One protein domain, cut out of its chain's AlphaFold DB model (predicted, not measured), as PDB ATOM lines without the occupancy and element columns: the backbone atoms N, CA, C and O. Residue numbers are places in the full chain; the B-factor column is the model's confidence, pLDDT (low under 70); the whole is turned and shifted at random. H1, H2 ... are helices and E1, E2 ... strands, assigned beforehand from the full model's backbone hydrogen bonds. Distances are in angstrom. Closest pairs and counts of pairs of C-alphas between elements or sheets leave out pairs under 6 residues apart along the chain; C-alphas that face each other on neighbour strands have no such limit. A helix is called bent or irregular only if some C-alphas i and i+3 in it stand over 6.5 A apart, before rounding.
ATOM      1  N   GLU A 290     -34.602  17.917 -30.028       44.66
ATOM      2  CA  GLU A 290     -34.487  17.202 -28.756       44.66
ATOM      3  C   GLU A 290     -33.027  17.222 -28.307       44.66
ATOM      4  O   GLU A 290     -32.129  16.699 -28.974       44.66
ATOM      5  N   LEU A 291     -32.781  17.854 -27.163       45.69
ATOM      6  CA  LEU A 291     -31.461  17.923 -26.562       45.69
ATOM      7  C   LEU A 291     -31.402  16.952 -25.381       45.69
ATOM      8  O   LEU A 291     -31.999  17.192 -24.332       45.69
ATOM      9  N   HIS A 292     -30.686  15.840 -25.539       49.22
ATOM     10  CA  HIS A 292     -30.503  14.888 -24.444       49.22
ATOM     11  C   HIS A 292     -29.333  15.321 -23.558       49.22
ATOM     12  O   HIS A 292     -28.178  15.313 -23.985       49.22
ATOM     13  N   HIS A 293     -29.634  15.662 -22.306       47.16
ATOM     14  CA  HIS A 293     -28.639  15.913 -21.269       47.16
ATOM     15  C   HIS A 293     -28.405  14.641 -20.442       47.16
ATOM     16  O   HIS A 293     -29.283  14.200 -19.701       47.16
ATOM     17  N   LEU A 294     -27.212  14.054 -20.553       42.03
ATOM     18  CA  LEU A 294     -26.773  12.908 -19.752       42.03
ATOM     19  C   LEU A 294     -25.848  13.384 -18.621       42.03
ATOM     20  O   LEU A 294     -24.638  13.214 -18.699       42.03
ATOM     21  N   SER A 295     -26.389  14.002 -17.569       37.38
ATOM     22  CA  SER A 295     -25.680  14.087 -16.283       37.38
ATOM     23  C   SER A 295     -26.639  14.365 -15.126       37.38
ATOM     24  O   SER A 295     -27.480  15.260 -15.208       37.38
ATOM     25  N   ARG A 296     -26.494  13.597 -14.039       40.50
ATOM     26  CA  ARG A 296     -27.180  13.782 -12.745       40.50
ATOM     27  C   ARG A 296     -26.315  14.521 -11.705       40.50
ATOM     28  O   ARG A 296     -26.717  14.618 -10.554       40.50
ATOM     29  N   ALA A 297     -25.166  15.077 -12.096       44.31
ATOM     30  CA  ALA A 297     -24.312  15.890 -11.227       44.31
ATOM     31  C   ALA A 297     -23.839  17.166 -11.952       44.31
ATOM     32  O   ALA A 297     -23.621  17.140 -13.162       44.31
ATOM     33  N   TYR A 298     -23.708  18.269 -11.206       51.97
ATOM     34  CA  TYR A 298     -23.540  19.683 -11.609       51.97
ATOM     35  C   TYR A 298     -22.311  20.057 -12.481       51.97
ATOM     36  O   TYR A 298     -21.853  21.197 -12.445       51.97
ATOM     37  N   SER A 299     -21.746  19.148 -13.272       68.62
ATOM     38  CA  SER A 299     -20.666  19.453 -14.217       68.62
ATOM     39  C   SER A 299     -21.218  19.854 -15.586       68.62
ATOM     40  O   SER A 299     -22.069  19.155 -16.136       68.62
ATOM     41  N   ILE A 300     -20.685  20.934 -16.167       70.75
ATOM     42  CA  ILE A 300     -20.978  21.346 -17.548       70.75
ATOM     43  C   ILE A 300     -20.617  20.191 -18.497       70.75
ATOM     44  O   ILE A 300     -19.493  19.682 -18.426       70.75
ATOM     45  N   PRO A 301     -21.536  19.751 -19.374       75.44
ATOM     46  CA  PRO A 301     -21.263  18.650 -20.281       75.44
ATOM     47  C   PRO A 301     -20.166  19.038 -21.275       75.44
ATOM     48  O   PRO A 301     -20.157  20.136 -21.829       75.44
ATOM     49  N   THR A 302     -19.255  18.106 -21.544       79.31
ATOM     50  CA  THR A 302     -18.183  18.282 -22.538       79.31
ATOM     51  C   THR A 302     -18.690  18.156 -23.975       79.31
ATOM     52  O   THR A 302     -18.030  18.613 -24.906       79.31
ATOM     53  N   HIS A 303     -19.864  17.551 -24.166       79.88
ATOM     54  CA  HIS A 303     -20.471  17.313 -25.469       79.88
ATOM     55  C   HIS A 303     -21.976  17.576 -25.402       79.88
ATOM     56  O   HIS A 303     -22.652  17.093 -24.495       79.88
ATOM     57  N   LEU A 304     -22.502  18.310 -26.380       78.38
ATOM     58  CA  LEU A 304     -23.936  18.450 -26.617       78.38
ATOM     59  C   LEU A 304     -24.300  17.671 -27.877       78.38
ATOM     60  O   LEU A 304     -23.790  17.961 -28.960       78.38
ATOM     61  N   LEU A 305     -25.183  16.684 -27.733       79.25
ATOM     62  CA  LEU A 305     -25.765  15.969 -28.862       79.25
ATOM     63  C   LEU A 305     -27.025  16.710 -29.312       79.25
ATOM     64  O   LEU A 305     -28.044  16.687 -28.624       79.25
ATOM     65  N   LEU A 306     -26.958  17.345 -30.475       73.19
ATOM     66  CA  LEU A 306     -28.114  17.941 -31.129       73.19
ATOM     67  C   LEU A 306     -28.786  16.869 -31.984       73.19
ATOM     68  O   LEU A 306     -28.222  16.442 -32.995       73.19
ATOM     69  N   ARG A 307     -29.982  16.425 -31.581       67.12
ATOM     70  CA  ARG A 307     -30.848  15.598 -32.428       67.12
ATOM     71  C   ARG A 307     -31.860  16.490 -33.118       67.12
ATOM     72  O   ARG A 307     -32.745  17.059 -32.482       67.12
ATOM     73  N   HIS A 308     -31.735  16.604 -34.430       62.03
ATOM     74  CA  HIS A 308     -32.746  17.298 -35.210       62.03
ATOM     75  C   HIS A 308     -34.004  16.429 -35.256       62.03
ATOM     76  O   HIS A 308     -33.918  15.244 -35.584       62.03
ATOM     77  N   ALA A 309     -35.168  17.000 -34.927       56.47
ATOM     78  CA  ALA A 309     -36.424  16.273 -35.054       56.47
ATOM     79  C   ALA A 309     -36.575  15.720 -36.485       56.47
ATOM     80  O   ALA A 309     -36.263  16.432 -37.446       56.47
ATOM     81  N   PRO A 310     -37.088  14.488 -36.665       53.19
ATOM     82  CA  PRO A 310     -37.305  13.898 -37.987       53.19
ATOM     83  C   PRO A 310     -38.144  14.787 -38.917       53.19
ATOM     84  O   PRO A 310     -37.941  14.783 -40.127       53.19
ATOM     85  N   SER A 311     -39.031  15.611 -38.354       49.16
ATOM     86  CA  SER A 311     -39.849  16.596 -39.073       49.16
ATOM     87  C   SER A 311     -39.050  17.754 -39.695       49.16
ATOM     88  O   SER A 311     -39.533  18.381 -40.633       49.16
ATOM     89  N   LEU A 312     -37.818  18.021 -39.239       46.31
ATOM     90  CA  LEU A 312     -36.898  19.000 -39.836       46.31
ATOM     91  C   LEU A 312     -36.033  18.405 -40.958       46.31
ATOM     92  O   LEU A 312     -35.523  19.149 -41.798       46.31
ATOM     93  N   ALA A 313     -35.878  17.078 -41.008       45.19
ATOM     94  CA  ALA A 313     -35.019  16.403 -41.982       45.19
ATOM     95  C   ALA A 313     -35.383  16.699 -43.458       45.19
ATOM     96  O   ALA A 313     -34.462  16.947 -44.242       45.19
ATOM     97  N   PRO A 314     -36.670  16.779 -43.866       42.50
ATOM     98  CA  PRO A 314     -37.038  17.143 -45.237       42.50
ATOM     99  C   PRO A 314     -36.644  18.581 -45.597       42.50
ATOM    100  O   PRO A 314     -36.211  18.843 -46.722       42.50
ATOM    101  N   TYR A 315     -36.735  19.509 -44.637       42.03
ATOM    102  CA  TYR A 315     -36.395  20.923 -44.826       42.03
ATOM    103  C   TYR A 315     -34.881  21.154 -44.881       42.03
ATOM    104  O   TYR A 315     -34.418  21.987 -45.659       42.03
ATOM    105  N   LEU A 316     -34.096  20.390 -44.114       38.22
ATOM    106  CA  LEU A 316     -32.629  20.426 -44.152       38.22
ATOM    107  C   LEU A 316     -32.070  19.751 -45.420       38.22
ATOM    108  O   LEU A 316     -31.153  20.278 -46.049       38.22
ATOM    109  N   SER A 317     -32.670  18.636 -45.851       38.72
ATOM    110  CA  SER A 317     -32.211  17.839 -47.001       38.72
ATOM    111  C   SER A 317     -32.487  18.504 -48.361       38.72
ATOM    112  O   SER A 317     -31.687  18.395 -49.289       38.72
ATOM    113  N   THR A 318     -33.578  19.269 -48.485       38.16
ATOM    114  CA  THR A 318     -33.944  19.955 -49.743       38.16
ATOM    115  C   THR A 318     -33.297  21.333 -49.915       38.16
ATOM    116  O   THR A 318     -33.157  21.814 -51.043       38.16
ATOM    117  N   SER A 319     -32.857  21.981 -48.830       33.44
ATOM    118  CA  SER A 319     -32.370  23.366 -48.870       33.44
ATOM    119  C   SER A 319     -30.841  23.509 -48.874       33.44
ATOM    120  O   SER A 319     -30.339  24.572 -49.246       33.44
ATOM    121  N   ALA A 320     -30.057  22.470 -48.576       38.84
ATOM    122  CA  ALA A 320     -28.597  22.533 -48.680       38.84
ATOM    123  C   ALA A 320     -27.966  21.138 -48.874       38.84
ATOM    124  O   ALA A 320     -27.594  20.504 -47.889       38.84
ATOM    125  N   PRO A 321     -27.728  20.673 -50.117       40.44
ATOM    126  CA  PRO A 321     -27.145  19.346 -50.360       40.44
ATOM    127  C   PRO A 321     -25.724  19.165 -49.785       40.44
ATOM    128  O   PRO A 321     -25.248  18.040 -49.672       40.44
ATOM    129  N   HIS A 322     -25.057  20.259 -49.390       37.31
ATOM    130  CA  HIS A 322     -23.726  20.263 -48.762       37.31
ATOM    131  C   HIS A 322     -23.762  20.405 -47.232       37.31
ATOM    132  O   HIS A 322     -22.748  20.193 -46.580       37.31
ATOM    133  N   LEU A 323     -24.921  20.744 -46.659       38.12
ATOM    134  CA  LEU A 323     -25.183  20.653 -45.224       38.12
ATOM    135  C   LEU A 323     -26.055  19.417 -45.003       38.12
ATOM    136  O   LEU A 323     -27.174  19.504 -44.502       38.12
ATOM    137  N   ARG A 324     -25.530  18.238 -45.357       43.28
ATOM    138  CA  ARG A 324     -25.936  17.030 -44.639       43.28
ATOM    139  C   ARG A 324     -25.410  17.208 -43.221       43.28
ATOM    140  O   ARG A 324     -24.347  16.694 -42.894       43.28
ATOM    141  N   CYS A 325     -26.106  17.995 -42.399       43.84
ATOM    142  CA  CYS A 325     -25.972  17.811 -40.970       43.84
ATOM    143  C   CYS A 325     -26.371  16.355 -40.747       43.84
ATOM    144  O   CYS A 325     -27.485  15.978 -41.134       43.84
ATOM    145  N   PRO A 326     -25.469  15.508 -40.227       52.69
ATOM    146  CA  PRO A 326     -25.897  14.201 -39.786       52.69
ATOM    147  C   PRO A 326     -27.103  14.399 -38.847       52.69
ATOM    148  O   PRO A 326     -27.179  15.426 -38.164       52.69
ATOM    149  N   PRO A 327     -28.077  13.470 -38.837       62.19
ATOM    150  CA  PRO A 327     -29.286  13.571 -38.001       62.19
ATOM    151  C   PRO A 327     -28.961  13.886 -36.531       62.19
ATOM    152  O   PRO A 327     -29.763  14.464 -35.797       62.19
ATOM    153  N   THR A 328     -27.736  13.551 -36.142       68.44
ATOM    154  CA  THR A 328     -27.040  13.961 -34.940       68.44
ATOM    155  C   THR A 328     -25.838  14.842 -35.281       68.44
ATOM    156  O   THR A 328     -24.929  14.402 -35.979       68.44
ATOM    157  N   SER A 329     -25.771  16.053 -34.729       76.06
ATOM    158  CA  SER A 329     -24.510  16.803 -34.659       76.06
ATOM    159  C   SER A 329     -24.013  16.836 -33.215       76.06
ATOM    160  O   SER A 329     -24.797  16.965 -32.277       76.06
ATOM    161  N   ILE A 330     -22.707  16.645 -33.025       79.81
ATOM    162  CA  ILE A 330     -22.070  16.720 -31.708       79.81
ATOM    163  C   ILE A 330     -21.298  18.030 -31.649       79.81
ATOM    164  O   ILE A 330     -20.386  18.252 -32.444       79.81
ATOM    165  N   ILE A 331     -21.668  18.886 -30.704       83.69
ATOM    166  CA  ILE A 331     -20.926  20.099 -30.375       83.69
ATOM    167  C   ILE A 331     -20.021  19.786 -29.187       83.69
ATOM    168  O   ILE A 331     -20.506  19.419 -28.117       83.69
ATOM    169  N   SER A 332     -18.711  19.951 -29.359       85.81
ATOM    170  CA  SER A 332     -17.743  19.785 -28.274       85.81
ATOM    171  C   SER A 332     -17.594  21.099 -27.509       85.81
ATOM    172  O   SER A 332     -17.123  22.105 -28.042       85.81
ATOM    173  N   ILE A 333     -17.961  21.092 -26.234       88.50
ATOM    174  CA  ILE A 333     -17.818  22.240 -25.342       88.50
ATOM    175  C   ILE A 333     -16.390  22.242 -24.779       88.50
ATOM    176  O   ILE A 333     -15.948  21.229 -24.231       88.50
ATOM    177  N   PRO A 334     -15.623  23.339 -24.923       87.75
ATOM    178  CA  PRO A 334     -14.301  23.438 -24.322       87.75
ATOM    179  C   PRO A 334     -14.344  23.170 -22.808       87.75
ATOM    180  O   PRO A 334     -15.264  23.653 -22.136       87.75
ATOM    181  N   PRO A 335     -13.349  22.449 -22.254       82.62
ATOM    182  CA  PRO A 335     -13.210  22.350 -20.806       82.62
ATOM    183  C   PRO A 335     -13.050  23.766 -20.234       82.62
ATOM    184  O   PRO A 335     -12.444  24.621 -20.881       82.62
ATOM    185  N   HIS A 336     -13.619  24.019 -19.054       87.38
ATOM    186  CA  HIS A 336     -13.643  25.344 -18.407       87.38
ATOM    187  C   HIS A 336     -14.512  26.402 -19.108       87.38
ATOM    188  O   HIS A 336     -14.324  27.599 -18.908       87.38
ATOM    189  N   THR A 337     -15.485  25.994 -19.931       87.50
ATOM    190  CA  THR A 337     -16.507  26.937 -20.406       87.50
ATOM    191  C   THR A 337     -17.285  27.477 -19.199       87.50
ATOM    192  O   THR A 337     -17.823  26.669 -18.449       87.50
ATOM    193  N   PRO A 338     -17.382  28.801 -18.993       90.69
ATOM    194  CA  PRO A 338     -18.142  29.361 -17.879       90.69
ATOM    195  C   PRO A 338     -19.627  28.993 -17.962       90.69
ATOM    196  O   PRO A 338     -20.210  29.021 -19.049       90.69
ATOM    197  N   ASP A 339     -20.256  28.705 -16.818       87.75
ATOM    198  CA  ASP A 339     -21.659  28.260 -16.747       87.75
ATOM    199  C   ASP A 339     -22.615  29.239 -17.447       87.75
ATOM    200  O   ASP A 339     -23.468  28.827 -18.230       87.75
ATOM    201  N   ALA A 340     -22.411  30.547 -17.270       89.31
ATOM    202  CA  ALA A 340     -23.217  31.574 -17.931       89.31
ATOM    203  C   ALA A 340     -23.121  31.511 -19.469       89.31
ATOM    204  O   ALA A 340     -24.139  31.583 -20.158       89.31
ATOM    205  N   ALA A 341     -21.916  31.319 -20.019       90.69
ATOM    206  CA  ALA A 341     -21.701  31.197 -21.462       90.69
ATOM    207  C   ALA A 341     -22.260  29.878 -22.019       90.69
ATOM    208  O   ALA A 341     -22.816  29.851 -23.118       90.69
ATOM    209  N   PHE A 342     -22.157  28.792 -21.249       91.25
ATOM    210  CA  PHE A 342     -22.775  27.516 -21.597       91.25
ATOM    211  C   PHE A 342     -24.306  27.615 -21.615       91.25
ATOM    212  O   PHE A 342     -24.925  27.211 -22.598       91.25
ATOM    213  N   ARG A 343     -24.930  28.199 -20.584       89.44
ATOM    214  CA  ARG A 343     -26.389  28.409 -20.530       89.44
ATOM    215  C   ARG A 343     -26.887  29.286 -21.666       89.44
ATOM    216  O   ARG A 343     -27.933  28.999 -22.235       89.44
ATOM    217  N   ALA A 344     -26.129  30.318 -22.015       89.94
ATOM    218  CA  ALA A 344     -26.388  31.150 -23.178       89.94
ATOM    219  C   ALA A 344     -26.409  30.342 -24.484       89.94
ATOM    220  O   ALA A 344     -27.358  30.449 -25.258       89.94
ATOM    221  N   LEU A 345     -25.386  29.509 -24.711       89.88
ATOM    222  CA  LEU A 345     -25.337  28.604 -25.859       89.88
ATOM    223  C   LEU A 345     -26.511  27.622 -25.847       89.88
ATOM    224  O   LEU A 345     -27.175  27.447 -26.863       89.88
ATOM    225  N   TYR A 346     -26.788  27.016 -24.696       87.75
ATOM    226  CA  TYR A 346     -27.883  26.072 -24.515       87.75
ATOM    227  C   TYR A 346     -29.244  26.709 -24.821       87.75
ATOM    228  O   TYR A 346     -30.007  26.154 -25.609       87.75
ATOM    229  N   SER A 347     -29.547  27.877 -24.236       86.19
ATOM    230  CA  SER A 347     -30.810  28.595 -24.470       86.19
ATOM    231  C   SER A 347     -30.961  28.933 -25.942       86.19
ATOM    232  O   SER A 347     -32.000  28.647 -26.527       86.19
ATOM    233  N   PHE A 348     -29.889  29.418 -26.570       88.50
ATOM    234  CA  PHE A 348     -29.903  29.748 -27.987       88.50
ATOM    235  C   PHE A 348     -30.172  28.531 -28.872       88.50
ATOM    236  O   PHE A 348     -31.003  28.601 -29.771       88.50
ATOM    237  N   LEU A 349     -29.525  27.396 -28.605       86.12
ATOM    238  CA  LEU A 349     -29.759  26.166 -29.365       86.12
ATOM    239  C   LEU A 349     -31.168  25.597 -29.139       86.12
ATOM    240  O   LEU A 349     -31.751  25.034 -30.060       86.12
ATOM    241  N   HIS A 350     -31.715  25.740 -27.932       80.69
ATOM    242  CA  HIS A 350     -33.020  25.190 -27.570       80.69
ATOM    243  C   HIS A 350     -34.193  26.075 -28.017       80.69
ATOM    244  O   HIS A 350     -35.217  25.572 -28.471       80.69
ATOM    245  N   ARG A 351     -34.085  27.394 -27.834       82.56
ATOM    246  CA  ARG A 351     -35.180  28.365 -28.006       82.56
ATOM    247  C   ARG A 351     -34.977  29.304 -29.193       82.56
ATOM    248  O   ARG A 351     -35.932  29.937 -29.627       82.56
ATOM    249  N   GLY A 352     -33.755  29.414 -29.712       81.94
ATOM    250  CA  GLY A 352     -33.396  30.424 -30.711       81.94
ATOM    251  C   GLY A 352     -33.258  31.837 -30.138       81.94
ATOM    252  O   GLY A 352     -33.113  32.787 -30.906       81.94
ATOM    253  N   ASP A 353     -33.304  31.994 -28.812       82.50
ATOM    254  CA  ASP A 353     -33.130  33.269 -28.125       82.50
ATOM    255  C   ASP A 353     -31.756  33.365 -27.448       82.50
ATOM    256  O   ASP A 353     -31.176  32.392 -26.974       82.50
ATOM    257  N   TYR A 354     -31.190  34.572 -27.436       84.94
ATOM    258  CA  TYR A 354     -30.011  34.871 -26.634       84.94
ATOM    259  C   TYR A 354     -30.413  35.839 -25.530       84.94
ATOM    260  O   TYR A 354     -30.354  37.057 -25.703       84.94
ATOM    261  N   GLU A 355     -30.845  35.276 -24.407       82.94
ATOM    262  CA  GLU A 355     -31.111  36.018 -23.184       82.94
ATOM    263  C   GLU A 355     -30.019  35.659 -22.168       82.94
ATOM    264  O   GLU A 355     -30.022  34.549 -21.626       82.94
ATOM    265  N   PRO A 356     -29.014  36.528 -21.949       75.25
ATOM    266  CA  PRO A 356     -28.049  36.297 -20.885       75.25
ATOM    267  C   PRO A 356     -28.822  36.290 -19.566       75.25
ATOM    268  O   PRO A 356     -29.275  37.332 -19.096       75.25
ATOM    269  N   LEU A 357     -29.011  35.106 -18.981       71.38
ATOM    270  CA  LEU A 357     -29.622  35.001 -17.666       71.38
ATOM    271  C   LEU A 357     -28.778  35.849 -16.717       71.38
ATOM    272  O   LEU A 357     -27.594  35.565 -16.514       71.38
ATOM    273  N   ALA A 358     -29.382  36.905 -16.165       65.88
ATOM    274  CA  ALA A 358     -28.776  37.595 -15.043       65.88
ATOM    275  C   ALA A 358     -28.473  36.521 -13.991       65.88
ATOM    276  O   ALA A 358     -29.330  35.650 -13.779       65.88
ATOM    277  N   PRO A 359     -27.274  36.517 -13.384       60.41
ATOM    278  CA  PRO A 359     -26.954  35.542 -12.358       60.41
ATOM    279  C   PRO A 359     -28.073  35.600 -11.325       60.41
ATOM    280  O   PRO A 359     -28.288  36.639 -10.698       60.41
ATOM    281  N   SER A 380     -22.104  45.822 -10.308       66.69
ATOM    282  CA  SER A 380     -21.591  44.445 -10.338       66.69
ATOM    283  C   SER A 380     -22.341  43.570 -11.346       66.69
ATOM    284  O   SER A 380     -21.733  42.761 -12.045       66.69
ATOM    285  N   SER A 381     -23.658  43.767 -11.467       77.00
ATOM    286  CA  SER A 381     -24.497  43.030 -12.419       77.00
ATOM    287  C   SER A 381     -24.113  43.320 -13.879       77.00
ATOM    288  O   SER A 381     -24.011  42.408 -14.700       77.00
ATOM    289  N   ARG A 382     -23.791  44.579 -14.207       78.38
ATOM    290  CA  ARG A 382     -23.404  44.977 -15.572       78.38
ATOM    291  C   ARG A 382     -22.042  44.437 -16.001       78.38
ATOM    292  O   ARG A 382     -21.900  43.995 -17.138       78.38
ATOM    293  N   ALA A 383     -21.049  44.447 -15.111       78.75
ATOM    294  CA  ALA A 383     -19.735  43.869 -15.407       78.75
ATOM    295  C   ALA A 383     -19.842  42.358 -15.692       78.75
ATOM    296  O   ALA A 383     -19.266  41.868 -16.667       78.75
ATOM    297  N   SER A 384     -20.663  41.649 -14.908       83.69
ATOM    298  CA  SER A 384     -20.973  40.231 -15.126       83.69
ATOM    299  C   SER A 384     -21.640  39.981 -16.484       83.69
ATOM    300  O   SER A 384     -21.322  39.001 -17.162       83.69
ATOM    301  N   LEU A 385     -22.549  40.865 -16.911       88.94
ATOM    302  CA  LEU A 385     -23.230  40.756 -18.202       88.94
ATOM    303  C   LEU A 385     -22.254  40.930 -19.377       88.94
ATOM    304  O   LEU A 385     -22.238  40.118 -20.303       88.94
ATOM    305  N   LEU A 386     -21.388  41.945 -19.309       88.12
ATOM    306  CA  LEU A 386     -20.360  42.202 -20.320       88.12
ATOM    307  C   LEU A 386     -19.434  40.992 -20.496       88.12
ATOM    308  O   LEU A 386     -19.188  40.543 -21.619       88.12
ATOM    309  N   LEU A 387     -18.949  40.443 -19.380       87.81
ATOM    310  CA  LEU A 387     -18.097  39.260 -19.387       87.81
ATOM    311  C   LEU A 387     -18.831  38.052 -19.984       87.81
ATOM    312  O   LEU A 387     -18.263  37.342 -20.815       87.81
ATOM    313  N   THR A 388     -20.111  37.872 -19.646       90.69
ATOM    314  CA  THR A 388     -20.962  36.815 -20.214       90.69
ATOM    315  C   THR A 388     -21.075  36.946 -21.733       90.69
ATOM    316  O   THR A 388     -20.921  35.951 -22.444       90.69
ATOM    317  N   HIS A 389     -21.271  38.157 -22.262       91.88
ATOM    318  CA  HIS A 389     -21.295  38.407 -23.706       91.88
ATOM    319  C   HIS A 389     -19.966  38.058 -24.380       91.88
ATOM    320  O   HIS A 389     -19.959  37.378 -25.407       91.88
ATOM    321  N   ILE A 390     -18.837  38.454 -23.786       90.25
ATOM    322  CA  ILE A 390     -17.494  38.140 -24.300       90.25
ATOM    323  C   ILE A 390     -17.244  36.627 -24.312       90.25
ATOM    324  O   ILE A 390     -16.760  36.078 -25.304       90.25
ATOM    325  N   GLN A 391     -17.578  35.938 -23.224       91.00
ATOM    326  CA  GLN A 391     -17.379  34.496 -23.094       91.00
ATOM    327  C   GLN A 391     -18.298  33.716 -24.038       91.00
ATOM    328  O   GLN A 391     -17.836  32.800 -24.716       91.00
ATOM    329  N   THR A 392     -19.567  34.121 -24.152       92.38
ATOM    330  CA  THR A 392     -20.515  33.539 -25.114       92.38
ATOM    331  C   THR A 392     -20.006  33.721 -26.540       92.38
ATOM    332  O   THR A 392     -19.990  32.775 -27.323       92.38
ATOM    333  N   PHE A 393     -19.528  34.922 -26.872       91.38
ATOM    334  CA  PHE A 393     -18.949  35.219 -28.175       91.38
ATOM    335  C   PHE A 393     -17.749  34.319 -28.500       91.38
ATOM    336  O   PHE A 393     -17.668  33.750 -29.590       91.38
ATOM    337  N   ARG A 394     -16.821  34.163 -27.548       89.75
ATOM    338  CA  ARG A 394     -15.650  33.282 -27.674       89.75
ATOM    339  C   ARG A 394     -16.055  31.825 -27.867       89.75
ATOM    340  O   ARG A 394     -15.537  31.174 -28.771       89.75
ATOM    341  N   LEU A 395     -16.994  31.336 -27.056       90.62
ATOM    342  CA  LEU A 395     -17.519  29.976 -27.145       90.62
ATOM    343  C   LEU A 395     -18.135  29.719 -28.524       90.62
ATOM    344  O   LEU A 395     -17.743  28.772 -29.195       90.62
ATOM    345  N   ALA A 396     -19.006  30.619 -28.982       90.06
ATOM    346  CA  ALA A 396     -19.706  30.523 -30.261       90.06
ATOM    347  C   ALA A 396     -18.785  30.642 -31.492       90.06
ATOM    348  O   ALA A 396     -19.175  30.282 -32.602       90.06
ATOM    349  N   ARG A 397     -17.560  31.154 -31.327       86.62
ATOM    350  CA  ARG A 397     -16.525  31.181 -32.377       86.62
ATOM    351  C   ARG A 397     -15.487  30.075 -32.248       86.62
ATOM    352  O   ARG A 397     -14.632  29.960 -33.127       86.62
ATOM    353  N   SER A 398     -15.532  29.294 -31.174       86.31
ATOM    354  CA  SER A 398     -14.606  28.190 -30.968       86.31
ATOM    355  C   SER A 398     -14.719  27.200 -32.130       86.31
ATOM    356  O   SER A 398     -15.836  26.822 -32.485       86.31
ATOM    357  N   PRO A 399     -13.598  26.698 -32.681       82.56
ATOM    358  CA  PRO A 399     -13.625  25.632 -33.683       82.56
ATOM    359  C   PRO A 399     -14.381  24.380 -33.216       82.56
ATOM    360  O   PRO A 399     -14.865  23.614 -34.041       82.56
ATOM    361  N   ARG A 400     -14.486  24.176 -31.895       82.56
ATOM    362  CA  ARG A 400     -15.182  23.035 -31.281       82.56
ATOM    363  C   ARG A 400     -16.701  23.225 -31.175       82.56
ATOM    364  O   ARG A 400     -17.427  22.237 -31.113       82.56
ATOM    365  N   ALA A 401     -17.169  24.475 -31.167       83.06
ATOM    366  CA  ALA A 401     -18.578  24.830 -31.017       83.06
ATOM    367  C   ALA A 401     -18.978  26.054 -31.865       83.06
ATOM    368  O   ALA A 401     -19.436  27.062 -31.321       83.06
ATOM    369  N   PRO A 402     -18.796  26.006 -33.198       85.62
ATOM    370  CA  PRO A 402     -19.090  27.151 -34.043       85.62
ATOM    371  C   PRO A 402     -20.606  27.361 -34.153       85.62
ATOM    372  O   PRO A 402     -21.307  26.573 -34.783       85.62
ATOM    373  N   VAL A 403     -21.098  28.463 -33.590       88.31
ATOM    374  CA  VAL A 403     -22.483  28.938 -33.730       88.31
ATOM    375  C   VAL A 403     -22.447  30.416 -34.145       88.31
ATOM    376  O   VAL A 403     -22.555  31.312 -33.304       88.31
ATOM    377  N   PRO A 404     -22.224  30.711 -35.441       81.62
ATOM    378  CA  PRO A 404     -22.020  32.074 -35.935       81.62
ATOM    379  C   PRO A 404     -23.158  33.043 -35.588       81.62
ATOM    380  O   PRO A 404     -22.904  34.220 -35.333       81.62
ATOM    381  N   GLU A 405     -24.399  32.562 -35.560       82.44
ATOM    382  CA  GLU A 405     -25.587  33.328 -35.190       82.44
ATOM    383  C   GLU A 405     -25.530  33.782 -33.729       82.44
ATOM    384  O   GLU A 405     -25.703  34.968 -33.446       82.44
ATOM    385  N   LEU A 406     -25.180  32.882 -32.808       88.12
ATOM    386  CA  LEU A 406     -24.982  33.231 -31.402       88.12
ATOM    387  C   LEU A 406     -23.823  34.214 -31.227       88.12
ATOM    388  O   LEU A 406     -23.939  35.165 -30.460       88.12
ATOM    389  N   ALA A 407     -22.723  34.035 -31.965       86.94
ATOM    390  CA  ALA A 407     -21.612  34.984 -31.944       86.94
ATOM    391  C   ALA A 407     -22.066  36.388 -32.391       86.94
ATOM    392  O   ALA A 407     -21.715  37.388 -31.763       86.94
ATOM    393  N   ALA A 408     -22.894  36.469 -33.435       80.25
ATOM    394  CA  ALA A 408     -23.472  37.725 -33.898       80.25
ATOM    395  C   ALA A 408     -24.372  38.376 -32.834       80.25
ATOM    396  O   ALA A 408     -24.227  39.568 -32.555       80.25
ATOM    397  N   HIS A 409     -25.260  37.599 -32.203       84.81
ATOM    398  CA  HIS A 409     -26.127  38.075 -31.122       84.81
ATOM    399  C   HIS A 409     -25.326  38.557 -29.908       84.81
ATOM    400  O   HIS A 409     -25.576  39.655 -29.404       84.81
ATOM    401  N   ALA A 410     -24.329  37.781 -29.480       90.44
ATOM    402  CA  ALA A 410     -23.462  38.118 -28.362       90.44
ATOM    403  C   ALA A 410     -22.725  39.440 -28.591       90.44
ATOM    404  O   ALA A 410     -22.727  40.292 -27.706       90.44
ATOM    405  N   LEU A 411     -22.164  39.667 -29.785       85.75
ATOM    406  CA  LEU A 411     -21.496  40.940 -30.070       85.75
ATOM    407  C   LEU A 411     -22.472  42.108 -30.233       85.75
ATOM    408  O   LEU A 411     -22.169  43.226 -29.820       85.75
ATOM    409  N   ALA A 412     -23.649  41.872 -30.816       83.88
ATOM    410  CA  ALA A 412     -24.667  42.911 -30.927       83.88
ATOM    411  C   ALA A 412     -25.102  43.417 -29.543       83.88
ATOM    412  O   ALA A 412     -25.223  44.628 -29.355       83.88
ATOM    413  N   LEU A 413     -25.299  42.514 -28.574       87.69
ATOM    414  CA  LEU A 413     -25.574  42.895 -27.186       87.69
ATOM    415  C   LEU A 413     -24.349  43.526 -26.518       87.69
ATOM    416  O   LEU A 413     -24.488  44.562 -25.874       87.69
ATOM    417  N   LEU A 414     -23.145  43.006 -26.776       88.25
ATOM    418  CA  LEU A 414     -21.903  43.588 -26.268       88.25
ATOM    419  C   LEU A 414     -21.786  45.081 -26.605       88.25
ATOM    420  O   LEU A 414     -21.513  45.875 -25.720       88.25
ATOM    421  N   TYR A 415     -22.061  45.503 -27.843       82.25
ATOM    422  CA  TYR A 415     -22.027  46.931 -28.206       82.25
ATOM    423  C   TYR A 415     -23.270  47.733 -27.798       82.25
ATOM    424  O   TYR A 415     -23.296  48.968 -27.922       82.25
ATOM    425  N   ARG A 416     -24.326  47.072 -27.318       84.06
ATOM    426  CA  ARG A 416     -25.447  47.765 -26.674       84.06
ATOM    427  C   ARG A 416     -25.087  48.208 -25.259       84.06
ATOM    428  O   ARG A 416     -25.557  49.274 -24.865       84.06
ATOM    429  N   GLU A 417     -24.207  47.480 -24.577       86.00
ATOM    430  CA  GLU A 417     -23.774  47.799 -23.218       86.00
ATOM    431  C   GLU A 417     -22.957  49.096 -23.148       86.00
ATOM    432  O   GLU A 417     -21.885  49.169 -23.755       86.00
ATOM    433  N   PRO A 418     -23.398  50.124 -22.389       82.75
ATOM    434  CA  PRO A 418     -22.727  51.425 -22.315       82.75
ATOM    435  C   PRO A 418     -21.230  51.346 -21.982       82.75
ATOM    436  O   PRO A 418     -20.430  52.048 -22.595       82.75
ATOM    437  N   CYS A 419     -20.838  50.448 -21.073       80.62
ATOM    438  CA  CYS A 419     -19.441  50.260 -20.674       80.62
ATOM    439  C   CYS A 419     -18.560  49.751 -21.827       80.62
ATOM    440  O   CYS A 419     -17.452  50.248 -22.025       80.62
ATOM    441  N   ALA A 420     -19.071  48.830 -22.648       80.44
ATOM    442  CA  ALA A 420     -18.381  48.370 -23.849       80.44
ATOM    443  C   ALA A 420     -18.194  49.504 -24.858       80.44
ATOM    444  O   ALA A 420     -17.176  49.567 -25.548       80.44
ATOM    445  N   ARG A 421     -19.182  50.410 -24.944       75.75
ATOM    446  CA  ARG A 421     -19.131  51.548 -25.870       75.75
ATOM    447  C   ARG A 421     -17.961  52.453 -25.548       75.75
ATOM    448  O   ARG A 421     -17.290  52.912 -26.471       75.75
ATOM    449  N   ASP A 422     -17.730  52.714 -24.265       78.50
ATOM    450  CA  ASP A 422     -16.684  53.616 -23.781       78.50
ATOM    451  C   ASP A 422     -15.283  53.014 -23.849       78.50
ATOM    452  O   ASP A 422     -14.309  53.748 -24.034       78.50
ATOM    453  N   GLU A 423     -15.184  51.686 -23.800       83.56
ATOM    454  CA  GLU A 423     -13.915  50.968 -23.706       83.56
ATOM    455  C   GLU A 423     -13.764  49.881 -24.785       83.56
ATOM    456  O   GLU A 423     -13.291  48.778 -24.519       83.56
ATOM    457  N   VAL A 424     -14.112  50.198 -26.039       83.12
ATOM    458  CA  VAL A 424     -14.041  49.253 -27.180       83.12
ATOM    459  C   VAL A 424     -12.661  48.596 -27.312       83.12
ATOM    460  O   VAL A 424     -12.562  47.410 -27.619       83.12
ATOM    461  N   SER A 425     -11.579  49.336 -27.048       79.38
ATOM    462  CA  SER A 425     -10.227  48.773 -27.067       79.38
ATOM    463  C   SER A 425     -10.048  47.676 -26.018       79.38
ATOM    464  O   SER A 425      -9.474  46.644 -26.352       79.38
ATOM    465  N   GLN A 426     -10.587  47.858 -24.804       82.12
ATOM    466  CA  GLN A 426     -10.570  46.861 -23.726       82.12
ATOM    467  C   GLN A 426     -11.340  45.607 -24.111       82.12
ATOM    468  O   GLN A 426     -10.843  44.507 -23.917       82.12
ATOM    469  N   VAL A 427     -12.504  45.765 -24.741       83.31
ATOM    470  CA  VAL A 427     -13.287  44.639 -25.262       83.31
ATOM    471  C   VAL A 427     -12.486  43.828 -26.285       83.31
ATOM    472  O   VAL A 427     -12.482  42.601 -26.239       83.31
ATOM    473  N   VAL A 428     -11.767  44.498 -27.190       84.06
ATOM    474  CA  VAL A 428     -10.879  43.826 -28.152       84.06
ATOM    475  C   VAL A 428      -9.744  43.102 -27.427       84.06
ATOM    476  O   VAL A 428      -9.452  41.957 -27.764       84.06
ATOM    477  N   GLU A 429      -9.110  43.716 -26.419       83.12
ATOM    478  CA  GLU A 429      -8.074  43.014 -25.644       83.12
ATOM    479  C   GLU A 429      -8.641  41.829 -24.891       83.12
ATOM    480  O   GLU A 429      -7.978  40.809 -24.819       83.12
ATOM    481  N   GLU A 430      -9.838  41.953 -24.336       84.44
ATOM    482  CA  GLU A 430     -10.433  40.903 -23.534       84.44
ATOM    483  C   GLU A 430     -10.936  39.776 -24.416       84.44
ATOM    484  O   GLU A 430     -10.891  38.651 -23.978       84.44
ATOM    485  N   VAL A 431     -11.364  40.011 -25.657       82.44
ATOM    486  CA  VAL A 431     -11.827  38.929 -26.539       82.44
ATOM    487  C   VAL A 431     -10.660  38.162 -27.151       82.44
ATOM    488  O   VAL A 431     -10.705  36.932 -27.229       82.44
ATOM    489  N   TYR A 432      -9.605  38.870 -27.546       80.56
ATOM    490  CA  TYR A 432      -8.419  38.261 -28.148       80.56
ATOM    491  C   TYR A 432      -7.269  37.999 -27.166       80.56
ATOM    492  O   TYR A 432      -6.254  37.407 -27.535       80.56
ATOM    493  N   GLY A 433      -7.406  38.457 -25.926       76.81
ATOM    494  CA  GLY A 433      -6.469  38.218 -24.835       76.81
ATOM    495  C   GLY A 433      -6.372  36.737 -24.506       76.81
ATOM    496  O   GLY A 433      -7.119  35.927 -25.062       76.81
TER     497      GLY A 433
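AT A GLANCE: This is residues 290 to 359 and 380 to 433 of the 460 residues of the protein "SprT-like domain-containing protein" of Lasallia pustulata (UniProt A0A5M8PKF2). A helical body is built round H3, with H4 folded back along it as a hairpin and H2 and H6 crossing it steeply; away from this body, a two-strand ribbon, E1 and E2, leads to H1, where residues 318 to 323 stick out. The 124 printed residues, mostly helix by class, run E1 H1 E2 H2 H3 H4 H5 H6, with E1 and E2 antiparallel. The whole is compact, with a radius of gyration of the C-alphas of 15.9 A and spans of 47 by 36 by 23 A.

IN THESE COORDINATES: After residues 290 to 302, which hold no named element, find C-alpha 303 at (-20.471, 17.313, -25.469), where E1 runs to 307. H1 follows, residues 310 to 319, only just irregular: C-alphas 311 and 314 are 6.8 A apart. Next come E2, 328 to 332, and H2, 339 to 351, 17.6 A long. Beyond the cut, H3 spans 380 to 397, 26.2 A; H4 is 404 to 414, H5 418 to 422, and H6 424 to 432, ending at (-8.419, 38.261, -28.148).

HOW THE PARTS SIT: Look first at the hub, H3: its C-alpha 393 comes within 4.6 A of 407 in H4, a shallow tilt of 23 degrees, opposite ways. H2 touches H3 with residues 340 to 345 alone, closest at C-alphas 341 and 392, 4.5 A, a steep tilt of 63 degrees. H6 touches H3 at a steep 50 degrees, closest at C-alphas 390 and 431, 6.1 A. H5 is close to H3 but not clearly touching, C-alphas 386 and 420 being 7.4 A apart. In the ribbon, N 306 and O 329 are 2.8 A apart, within hydrogen-bond range. H1 and H3 are apart. Every O i to N i+4 pair is within range in H2 to H6, and 3 of 6 in H1.

THE WHOLE: C-alphas 318 and 380, the farthest apart, are 48.0 A from each other. Residues 360 to 379 are not printed; C-alphas 359 and 380 stand 10.6 A apart across the cut. Of the links printed whole, none is long. Look for pLDDT under 70 at residues 290 to 299, 307 to 328, 358 to 359 and 380.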